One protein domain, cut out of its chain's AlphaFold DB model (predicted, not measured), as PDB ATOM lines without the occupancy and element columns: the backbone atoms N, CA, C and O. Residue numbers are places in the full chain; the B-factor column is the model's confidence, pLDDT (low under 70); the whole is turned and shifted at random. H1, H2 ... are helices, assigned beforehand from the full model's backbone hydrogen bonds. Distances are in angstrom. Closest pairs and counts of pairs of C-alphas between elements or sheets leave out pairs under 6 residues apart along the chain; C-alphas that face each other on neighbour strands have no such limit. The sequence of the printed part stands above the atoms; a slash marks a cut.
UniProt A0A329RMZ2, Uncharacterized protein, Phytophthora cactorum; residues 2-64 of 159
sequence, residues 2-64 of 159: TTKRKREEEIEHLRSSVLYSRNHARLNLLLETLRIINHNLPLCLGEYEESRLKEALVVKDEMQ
ATOM      1  N   THR A   2     -40.513 -23.619  17.746       49.59
ATOM      2  CA  THR A   2     -39.751 -24.278  18.827       49.59
ATOM      3  C   THR A   2     -40.214 -23.937  20.253       49.59
ATOM      4  O   THR A   2     -40.164 -24.796  21.123       49.59
ATOM      5  N   THR A   3     -40.736 -22.733  20.504       58.34
ATOM      6  CA  THR A   3     -41.164 -22.281  21.847       58.34
ATOM      7  C   THR A   3     -42.464 -22.914  22.344       58.34
ATOM      8  O   THR A   3     -42.595 -23.170  23.534       58.34
ATOM      9  N   LYS A   4     -43.425 -23.203  21.452       60.31
ATOM     10  CA  LYS A   4     -44.699 -23.842  21.840       60.31
ATOM     11  C   LYS A   4     -44.495 -25.272  22.353       60.31
ATOM     12  O   LYS A   4     -45.092 -25.638  23.354       60.31
ATOM     13  N   ARG A   5     -43.608 -26.034  21.707       62.09
ATOM     14  CA  ARG A   5     -43.338 -27.441  22.037       62.09
ATOM     15  C   ARG A   5     -42.681 -27.591  23.413       62.09
ATOM     16  O   ARG A   5     -43.144 -28.370  24.230       62.09
ATOM     17  N   LYS A   6     -41.701 -26.729  23.708       69.56
ATOM     18  CA  LYS A   6     -41.070 -26.648  25.034       69.56
ATOM     19  C   LYS A   6     -42.076 -26.297  26.143       69.56
ATOM     20  O   LYS A   6     -41.956 -26.781  27.261       69.56
ATOM     21  N   ARG A   7     -43.089 -25.480  25.835       67.69
ATOM     22  CA  ARG A   7     -44.129 -25.102  26.800       67.69
ATOM     23  C   ARG A   7     -45.076 -26.254  27.128       67.69
ATOM     24  O   ARG A   7     -45.428 -26.428  28.287       67.69
ATOM     25  N   GLU A   8     -45.505 -27.014  26.127       70.94
ATOM     26  CA  GLU A   8     -46.362 -28.188  26.343       70.94
ATOM     27  C   GLU A   8     -45.653 -29.227  27.226       70.94
ATOM     28  O   GLU A   8     -46.253 -29.725  28.175       70.94
ATOM     29  N   GLU A   9     -44.351 -29.435  27.008       76.94
ATOM     30  CA  GLU A   9     -43.500 -30.288  27.850       76.94
ATOM     31  C   GLU A   9     -43.401 -29.774  29.301       76.94
ATOM     32  O   GLU A   9     -43.510 -30.554  30.249       76.94
ATOM     33  N   GLU A  10     -43.246 -28.460  29.508       76.25
ATOM     34  CA  GLU A  10     -43.220 -27.852  30.847       76.25
ATOM     35  C   GLU A  10     -44.576 -27.946  31.565       76.25
ATOM     36  O   GLU A  10     -44.624 -28.224  32.766       76.25
ATOM     37  N   ILE A  11     -45.688 -27.769  30.843       77.38
ATOM     38  CA  ILE A  11     -47.047 -27.938  31.382       77.38
ATOM     39  C   ILE A  11     -47.266 -29.392  31.806       77.38
ATOM     40  O   ILE A  11     -47.773 -29.644  32.899       77.38
ATOM     41  N   GLU A  12     -46.870 -30.353  30.976       78.75
ATOM     42  CA  GLU A  12     -47.030 -31.781  31.253       78.75
ATOM     43  C   GLU A  12     -46.130 -32.249  32.410       78.75
ATOM     44  O   GLU A  12     -46.565 -32.996  33.296       78.75
ATOM     45  N   HIS A  13     -44.910 -31.714  32.500       80.94
ATOM     46  CA  HIS A  13     -44.025 -31.904  33.648       80.94
ATOM     47  C   HIS A  13     -44.623 -31.326  34.945       80.94
ATOM     48  O   HIS A  13     -44.602 -31.967  35.997       80.94
ATOM     49  N   LEU A  14     -45.205 -30.125  34.900       76.69
ATOM     50  CA  LEU A  14     -45.839 -29.524  36.077       76.69
ATOM     51  C   LEU A  14     -47.115 -30.269  36.490       76.69
ATOM     52  O   LEU A  14     -47.321 -30.461  37.690       76.69
ATOM     53  N   ARG A  15     -47.918 -30.759  35.536       77.44
ATOM     54  CA  ARG A  15     -49.106 -31.595  35.800       77.44
ATOM     55  C   ARG A  15     -48.751 -32.936  36.441       77.44
ATOM     56  O   ARG A  15     -49.465 -33.389  37.331       77.44
ATOM     57  N   SER A  16     -47.646 -33.550  36.024       78.50
ATOM     58  CA  SER A  16     -47.149 -34.808  36.604       78.50
ATOM     59  C   SER A  16     -46.425 -34.621  37.946       78.50
ATOM     60  O   SER A  16     -46.181 -35.593  38.664       78.50
ATOM     61  N   SER A  17     -46.118 -33.380  38.336       79.25
ATOM     62  CA  SER A  17     -45.450 -33.090  39.601       79.25
ATOM     63  C   SER A  17     -46.339 -33.351  40.826       79.25
ATOM     64  O   SER A  17     -47.554 -33.132  40.838       79.25
ATOM     65  N   VAL A  18     -45.701 -33.734  41.934       78.12
ATOM     66  CA  VAL A  18     -46.365 -33.947  43.235       78.12
ATOM     67  C   VAL A  18     -46.992 -32.652  43.786       78.12
ATOM     68  O   VAL A  18     -47.906 -32.694  44.607       78.12
ATOM     69  N   LEU A  19     -46.511 -31.491  43.332       76.38
ATOM     70  CA  LEU A  19     -47.027 -30.175  43.714       76.38
ATOM     71  C   LEU A  19     -48.431 -29.924  43.153       76.38
ATOM     72  O   LEU A  19     -49.281 -29.422  43.888       76.38
ATOM     73  N   TYR A  20     -48.680 -30.317  41.901       75.25
ATOM     74  CA  TYR A  20     -49.997 -30.210  41.273       75.25
ATOM     75  C   TYR A  20     -50.990 -31.171  41.941       75.25
ATOM     76  O   TYR A  20     -52.011 -30.744  42.464       75.25
ATOM     77  N   SER A  21     -50.655 -32.456  42.073       72.69
ATOM     78  CA  SER A  21     -51.593 -33.449  42.627       72.69
ATOM     79  C   SER A  21     -51.952 -33.245  44.105       72.69
ATOM     80  O   SER A  21     -53.070 -33.563  44.509       72.69
ATOM     81  N   ARG A  22     -51.038 -32.718  44.935       77.19
ATOM     82  CA  ARG A  22     -51.297 -32.531  46.375       77.19
ATOM     83  C   ARG A  22     -51.962 -31.206  46.729       77.19
ATOM     84  O   ARG A  22     -52.733 -31.177  47.686       77.19
ATOM     85  N   ASN A  23     -51.605 -30.097  46.072       77.31
ATOM     86  CA  ASN A  23     -52.098 -28.776  46.471       77.31
ATOM     87  C   ASN A  23     -51.975 -27.716  45.355       77.31
ATOM     88  O   ASN A  23     -50.974 -26.999  45.266       77.31
ATOM     89  N   HIS A  24     -53.052 -27.535  44.582       74.94
ATOM     90  CA  HIS A  24     -53.163 -26.491  43.550       74.94
ATOM     91  C   HIS A  24     -52.905 -25.071  44.069       74.94
ATOM     92  O   HIS A  24     -52.303 -24.259  43.365       74.94
ATOM     93  N   ALA A  25     -53.323 -24.748  45.297       78.88
ATOM     94  CA  ALA A  25     -53.149 -23.402  45.844       78.88
ATOM     95  C   ALA A  25     -51.666 -23.062  46.051       78.88
ATOM     96  O   ALA A  25     -51.241 -21.931  45.813       78.88
ATOM     97  N   ARG A  26     -50.857 -24.056  46.433       81.19
ATOM     98  CA  ARG A  26     -49.411 -23.893  46.618       81.19
ATOM     99  C   ARG A  26     -48.671 -23.722  45.292       81.19
ATOM    100  O   ARG A  26     -47.725 -22.942  45.232       81.19
ATOM    101  N   LEU A  27     -49.120 -24.402  44.237       82.00
ATOM    102  CA  LEU A  27     -48.589 -24.194  42.890       82.00
ATOM    103  C   LEU A  27     -48.930 -22.794  42.367       82.00
ATOM    104  O   LEU A  27     -48.059 -22.110  41.841       82.00
ATOM    105  N   ASN A  28     -50.168 -22.338  42.571       80.94
ATOM    106  CA  ASN A  28     -50.577 -20.983  42.200       80.94
ATOM    107  C   ASN A  28     -49.730 -19.920  42.924       80.94
ATOM    108  O   ASN A  28     -49.282 -18.964  42.299       80.94
ATOM    109  N   LEU A  29     -49.440 -20.117  44.217       83.69
ATOM    110  CA  LEU A  29     -48.559 -19.224  44.978       83.69
ATOM    111  C   LEU A  29     -47.131 -19.192  44.413       83.69
ATOM    112  O   LEU A  29     -46.528 -18.123  44.334       83.69
ATOM    113  N   LEU A  30     -46.589 -20.344  44.005       84.06
ATOM    114  CA  LEU A  30     -45.267 -20.429  43.381       84.06
ATOM    115  C   LEU A  30     -45.224 -19.685  42.039       84.06
ATOM    116  O   LEU A  30     -44.310 -18.904  41.798       84.06
ATOM    117  N   LEU A  31     -46.221 -19.889  41.177       81.88
ATOM    118  CA  LEU A  31     -46.294 -19.205  39.883       81.88
ATOM    119  C   LEU A  31     -46.460 -17.690  40.052       81.88
ATOM    120  O   LEU A  31     -45.822 -16.920  39.341       81.88
ATOM    121  N   GLU A  32     -47.257 -17.250  41.026       76.94
ATOM    122  CA  GLU A  32     -47.398 -15.830  41.365       76.94
ATOM    123  C   GLU A  32     -46.096 -15.220  41.888       76.94
ATOM    124  O   GLU A  32     -45.694 -14.142  41.457       76.94
ATOM    125  N   THR A  33     -45.400 -15.917  42.785       80.94
ATOM    126  CA  THR A  33     -44.126 -15.430  43.333       80.94
ATOM    127  C   THR A  33     -43.033 -15.368  42.273       80.94
ATOM    128  O   THR A  33     -42.339 -14.357  42.198       80.94
ATOM    129  N   LEU A  34     -42.926 -16.376  41.403       80.31
ATOM    130  CA  LEU A  34     -42.022 -16.334  40.251       80.31
ATOM    131  C   LEU A  34     -42.365 -15.175  39.316       80.31
ATOM    132  O   LEU A  34     -41.473 -14.427  38.925       80.31
ATOM    133  N   ARG A  35     -43.654 -14.952  39.039       73.81
ATOM    134  CA  ARG A  35     -44.094 -13.823  38.215       73.81
ATOM    135  C   ARG A  35     -43.668 -12.479  38.813       73.81
ATOM    136  O   ARG A  35     -43.185 -11.622  38.082       73.81
ATOM    137  N   ILE A  36     -43.827 -12.291  40.123       77.50
ATOM    138  CA  ILE A  36     -43.446 -11.048  40.815       77.50
ATOM    139  C   ILE A  36     -41.928 -10.849  40.792       77.50
ATOM    140  O   ILE A  36     -41.473  -9.760  40.458       77.50
ATOM    141  N   ILE A  37     -41.153 -11.884  41.128       80.25
ATOM    142  CA  ILE A  37     -39.686 -11.806  41.222       80.25
ATOM    143  C   ILE A  37     -39.053 -11.585  39.846       80.25
ATOM    144  O   ILE A  37     -38.150 -10.763  39.708       80.25
ATOM    145  N   ASN A  38     -39.533 -12.296  38.824       75.56
ATOM    146  CA  ASN A  38     -38.943 -12.238  37.490       75.56
ATOM    147  C   ASN A  38     -39.370 -10.983  36.714       75.56
ATOM    148  O   ASN A  38     -38.619 -10.519  35.858       75.56
ATOM    149  N   HIS A  39     -40.550 -10.419  37.009       70.19
ATOM    150  CA  HIS A  39     -41.155  -9.366  36.184       70.19
ATOM    151  C   HIS A  39     -41.556  -8.085  36.943       70.19
ATOM    152  O   HIS A  39     -42.154  -7.198  36.341       70.19
ATOM    153  N   ASN A  40     -41.209  -7.946  38.234       67.56
ATOM    154  CA  ASN A  40     -41.262  -6.704  39.037       67.56
ATOM    155  C   ASN A  40     -42.554  -5.858  38.878       67.56
ATOM    156  O   ASN A  40     -42.504  -4.646  38.673       67.56
ATOM    157  N   LEU A  41     -43.723  -6.502  38.943       61.84
ATOM    158  CA  LEU A  41     -44.996  -5.970  38.423       61.84
ATOM    159  C   LEU A  41     -45.632  -4.796  39.204       61.84
ATOM    160  O   LEU A  41     -45.526  -4.730  40.431       61.84
ATOM    161  N   PRO A  42     -46.369  -3.905  38.491       52.31
ATOM    162  CA  PRO A  42     -47.789  -4.150  38.181       52.31
ATOM    163  C   PRO A  42     -48.200  -3.882  36.708       52.31
ATOM    164  O   PRO A  42     -47.638  -3.011  36.057       52.31
ATOM    165  N   LEU A  43     -49.245  -4.592  36.243       51.00
ATOM    166  CA  LEU A  43     -50.123  -4.383  35.059       51.00
ATOM    167  C   LEU A  43     -50.080  -5.309  33.822       51.00
ATOM    168  O   LEU A  43     -51.150  -5.479  33.244       51.00
ATOM    169  N   CYS A  44     -48.995  -5.984  33.427       53.97
ATOM    170  CA  CYS A  44     -49.078  -6.910  32.272       53.97
ATOM    171  C   CYS A  44     -49.488  -8.332  32.695       53.97
ATOM    172  O   CYS A  44     -48.668  -9.247  32.788       53.97
ATOM    173  N   LEU A  45     -50.777  -8.518  32.989       59.81
ATOM    174  CA  LEU A  45     -51.374  -9.839  33.201       59.81
ATOM    175  C   LEU A  45     -51.634 -10.490  31.833       59.81
ATOM    176  O   LEU A  45     -52.587 -10.122  31.159       59.81
ATOM    177  N   GLY A  46     -50.783 -11.432  31.416       59.66
ATOM    178  CA  GLY A  46     -51.025 -12.257  30.217       59.66
ATOM    179  C   GLY A  46     -49.830 -12.440  29.278       59.66
ATOM    180  O   GLY A  46     -49.759 -13.444  28.576       59.66
ATOM    181  N   GLU A  47     -48.853 -11.530  29.293       64.56
ATOM    182  CA  GLU A  47     -47.714 -11.594  28.359       64.56
ATOM    183  C   GLU A  47     -46.588 -12.527  28.837       64.56
ATOM    184  O   GLU A  47     -45.885 -13.125  28.023       64.56
ATOM    185  N   TYR A  48     -46.441 -12.692  30.154       68.62
ATOM    186  CA  TYR A  48     -45.366 -13.487  30.757       68.62
ATOM    187  C   TYR A  48     -45.641 -14.990  30.729       68.62
ATOM    188  O   TYR A  48     -46.782 -15.427  30.905       68.62
ATOM    189  N   GLU A  49     -44.584 -15.794  30.597       70.69
ATOM    190  CA  GLU A  49     -44.683 -17.259  30.575       70.69
ATOM    191  C   GLU A  49     -45.355 -17.806  31.849       70.69
ATOM    192  O   GLU A  49     -46.213 -18.679  31.753       70.69
ATOM    193  N   GLU A  50     -45.100 -17.232  33.030       73.50
ATOM    194  CA  GLU A  50     -45.757 -17.637  34.281       73.50
ATOM    195  C   GLU A  50     -47.257 -17.315  34.290       73.50
ATOM    196  O   GLU A  50     -48.040 -18.061  34.878       73.50
ATOM    197  N   SER A  51     -47.682 -16.239  33.615       74.38
ATOM    198  CA  SER A  51     -49.111 -15.922  33.459       74.38
ATOM    199  C   SER A  51     -49.807 -16.965  32.587       74.38
ATOM    200  O   SER A  51     -50.905 -17.404  32.917       74.38
ATOM    201  N   ARG A  52     -49.134 -17.419  31.525       73.44
ATOM    202  CA  ARG A  52     -49.648 -18.434  30.596       73.44
ATOM    203  C   ARG A  52     -49.657 -19.834  31.209       73.44
ATOM    204  O   ARG A  52     -50.607 -20.584  31.015       73.44
ATOM    205  N   LEU A  53     -48.626 -20.185  31.980       75.25
ATOM    206  CA  LEU A  53     -48.585 -21.432  32.751       75.25
ATOM    207  C   LEU A  53     -49.685 -21.452  33.813       75.25
ATOM    208  O   LEU A  53     -50.355 -22.465  33.991       75.25
ATOM    209  N   LYS A  54     -49.911 -20.323  34.493       76.50
ATOM    210  CA  LYS A  54     -51.008 -20.183  35.448       76.50
ATOM    211  C   LYS A  54     -52.371 -20.347  34.774       76.50
ATOM    212  O   LYS A  54     -53.223 -21.032  35.330       76.50
ATOM    213  N   GLU A  55     -52.571 -19.772  33.595       74.81
ATOM    214  CA  GLU A  55     -53.796 -19.969  32.817       74.81
ATOM    215  C   GLU A  55     -54.017 -21.455  32.483       74.81
ATOM    216  O   GLU A  55     -55.056 -22.008  32.817       74.81
ATOM    217  N   ALA A  56     -53.003 -22.152  31.968       73.19
ATOM    218  CA  ALA A  56     -53.122 -23.562  31.574       73.19
ATOM    219  C   ALA A  56     -53.226 -24.581  32.736       73.19
ATOM    220  O   ALA A  56     -53.612 -25.736  32.520       73.19
ATOM    221  N   LEU A  57     -52.805 -24.206  33.951       72.56
ATOM    222  CA  LEU A  57     -52.721 -25.107  35.114       72.56
ATOM    223  C   LEU A  57     -53.733 -24.782  36.219       72.56
ATOM    224  O   LEU A  57     -54.118 -25.667  36.977       72.56
ATOM    225  N   VAL A  58     -54.125 -23.516  36.366       72.75
ATOM    226  CA  VAL A  58     -54.948 -23.048  37.493       72.75
ATOM    227  C   VAL A  58     -56.333 -22.602  37.032       72.75
ATOM    228  O   VAL A  58     -57.292 -22.745  37.792       72.75
ATOM    229  N   VAL A  59     -56.467 -22.077  35.809       70.12
ATOM    230  CA  VAL A  59     -57.772 -21.679  35.267       70.12
ATOM    231  C   VAL A  59     -58.494 -22.928  34.772       70.12
ATOM    232  O   VAL A  59     -57.940 -23.729  34.020       70.12
ATOM    233  N   LYS A  60     -59.738 -23.109  35.228       69.06
ATOM    234  CA  LYS A  60     -60.600 -24.211  34.783       69.06
ATOM    235  C   LYS A  60     -60.752 -24.172  33.264       69.06
ATOM    236  O   LYS A  60     -60.903 -23.089  32.712       69.06
ATOM    237  N   ASP A  61     -60.805 -25.334  32.620       64.25
ATOM    238  CA  ASP A  61     -60.941 -25.429  31.158       64.25
ATOM    239  C   ASP A  61     -62.196 -24.701  30.637       64.25
ATOM    240  O   ASP A  61     -62.154 -24.057  29.598       64.25
ATOM    241  N   GLU A  62     -63.285 -24.689  31.415       58.66
ATOM    242  CA  GLU A  62     -64.522 -23.932  31.126       58.66
ATOM    243  C   GLU A  62     -64.328 -22.405  31.085       58.66
ATOM    244  O   GLU A  62     -65.156 -21.676  30.549       58.66
ATOM    245  N   MET A  63     -63.247 -21.915  31.690       58.69
ATOM    246  CA  MET A  63     -62.913 -20.501  31.847       58.69
ATOM    247  C   MET A  63     -61.700 -20.102  30.986       58.69
ATOM    248  O   MET A  63     -61.356 -18.923  30.924       58.69
ATOM    249  N   GLN A  64     -61.079 -21.060  30.283       59.41
ATOM    250  CA  GLN A  64     -60.050 -20.823  29.268       59.41
ATOM    251  C   GLN A  64     -60.713 -20.362  27.962       59.41
ATOM    252  O   GLN A  64     -60.739 -21.063  26.952       59.41
TER     253      GLN A  64
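What this domain is: This is residues 2 to 64 of the 159 residues of an uncharacterized protein of Phytophthora cactorum (UniProt A0A329RMZ2). What is the shape? H1 and H3 make a V with short H2 at its corner, and H4 folds back from H3 between the arms. What makes it up? Of the 63 printed residues, 46 are in four named helices, H1 to H4 in order along the chain, with no named strand; the class is all helix. It is compact, radius of gyration of the C-alphas 11.8 A, spanning 30 by 29 by 24 A.

Where its parts are: What comes first? H1, residues 2 to 16, 21.9 A, begins at C-alpha (-39.751, -24.278, 18.827). What follows? H2 is residues 18 to 22, H3 residues 24 to 39, 22.2 A. H4, residues 49 to 58, ends at C-alpha (-54.948, -23.048, 37.493).

How they stand to each other: What does H1 touch? With residues 11 to 15 alone it touches H4, closest C-alphas Ile 11 and Leu 53, 6.8 A, at a steep tilt of 41 degrees, the same way. And H3? H3 and H4 form a hairpin, closest C-alphas Arg 35 and Glu 50, 5.7 A, at a shallow tilt of 11 degrees, opposite ways. H2, by Leu 19 and Leu 27, 6.2 A between C-alphas, only just touches H3, with 3 pairs within 8 A, only at the corner. Every O i to N i+4 pair is within hydrogen-bond range in H2, H3 and H4; in H1, 10 of 11.

The domain as a whole: How large? The farthest C-alphas, Thr 2 and Arg 22, are 31.0 A apart. Any cut? The printed part has no cut and no long link. Where is confidence low? Residues 2 to 7, 40 to 48 and 60 to 64 have pLDDT under 70.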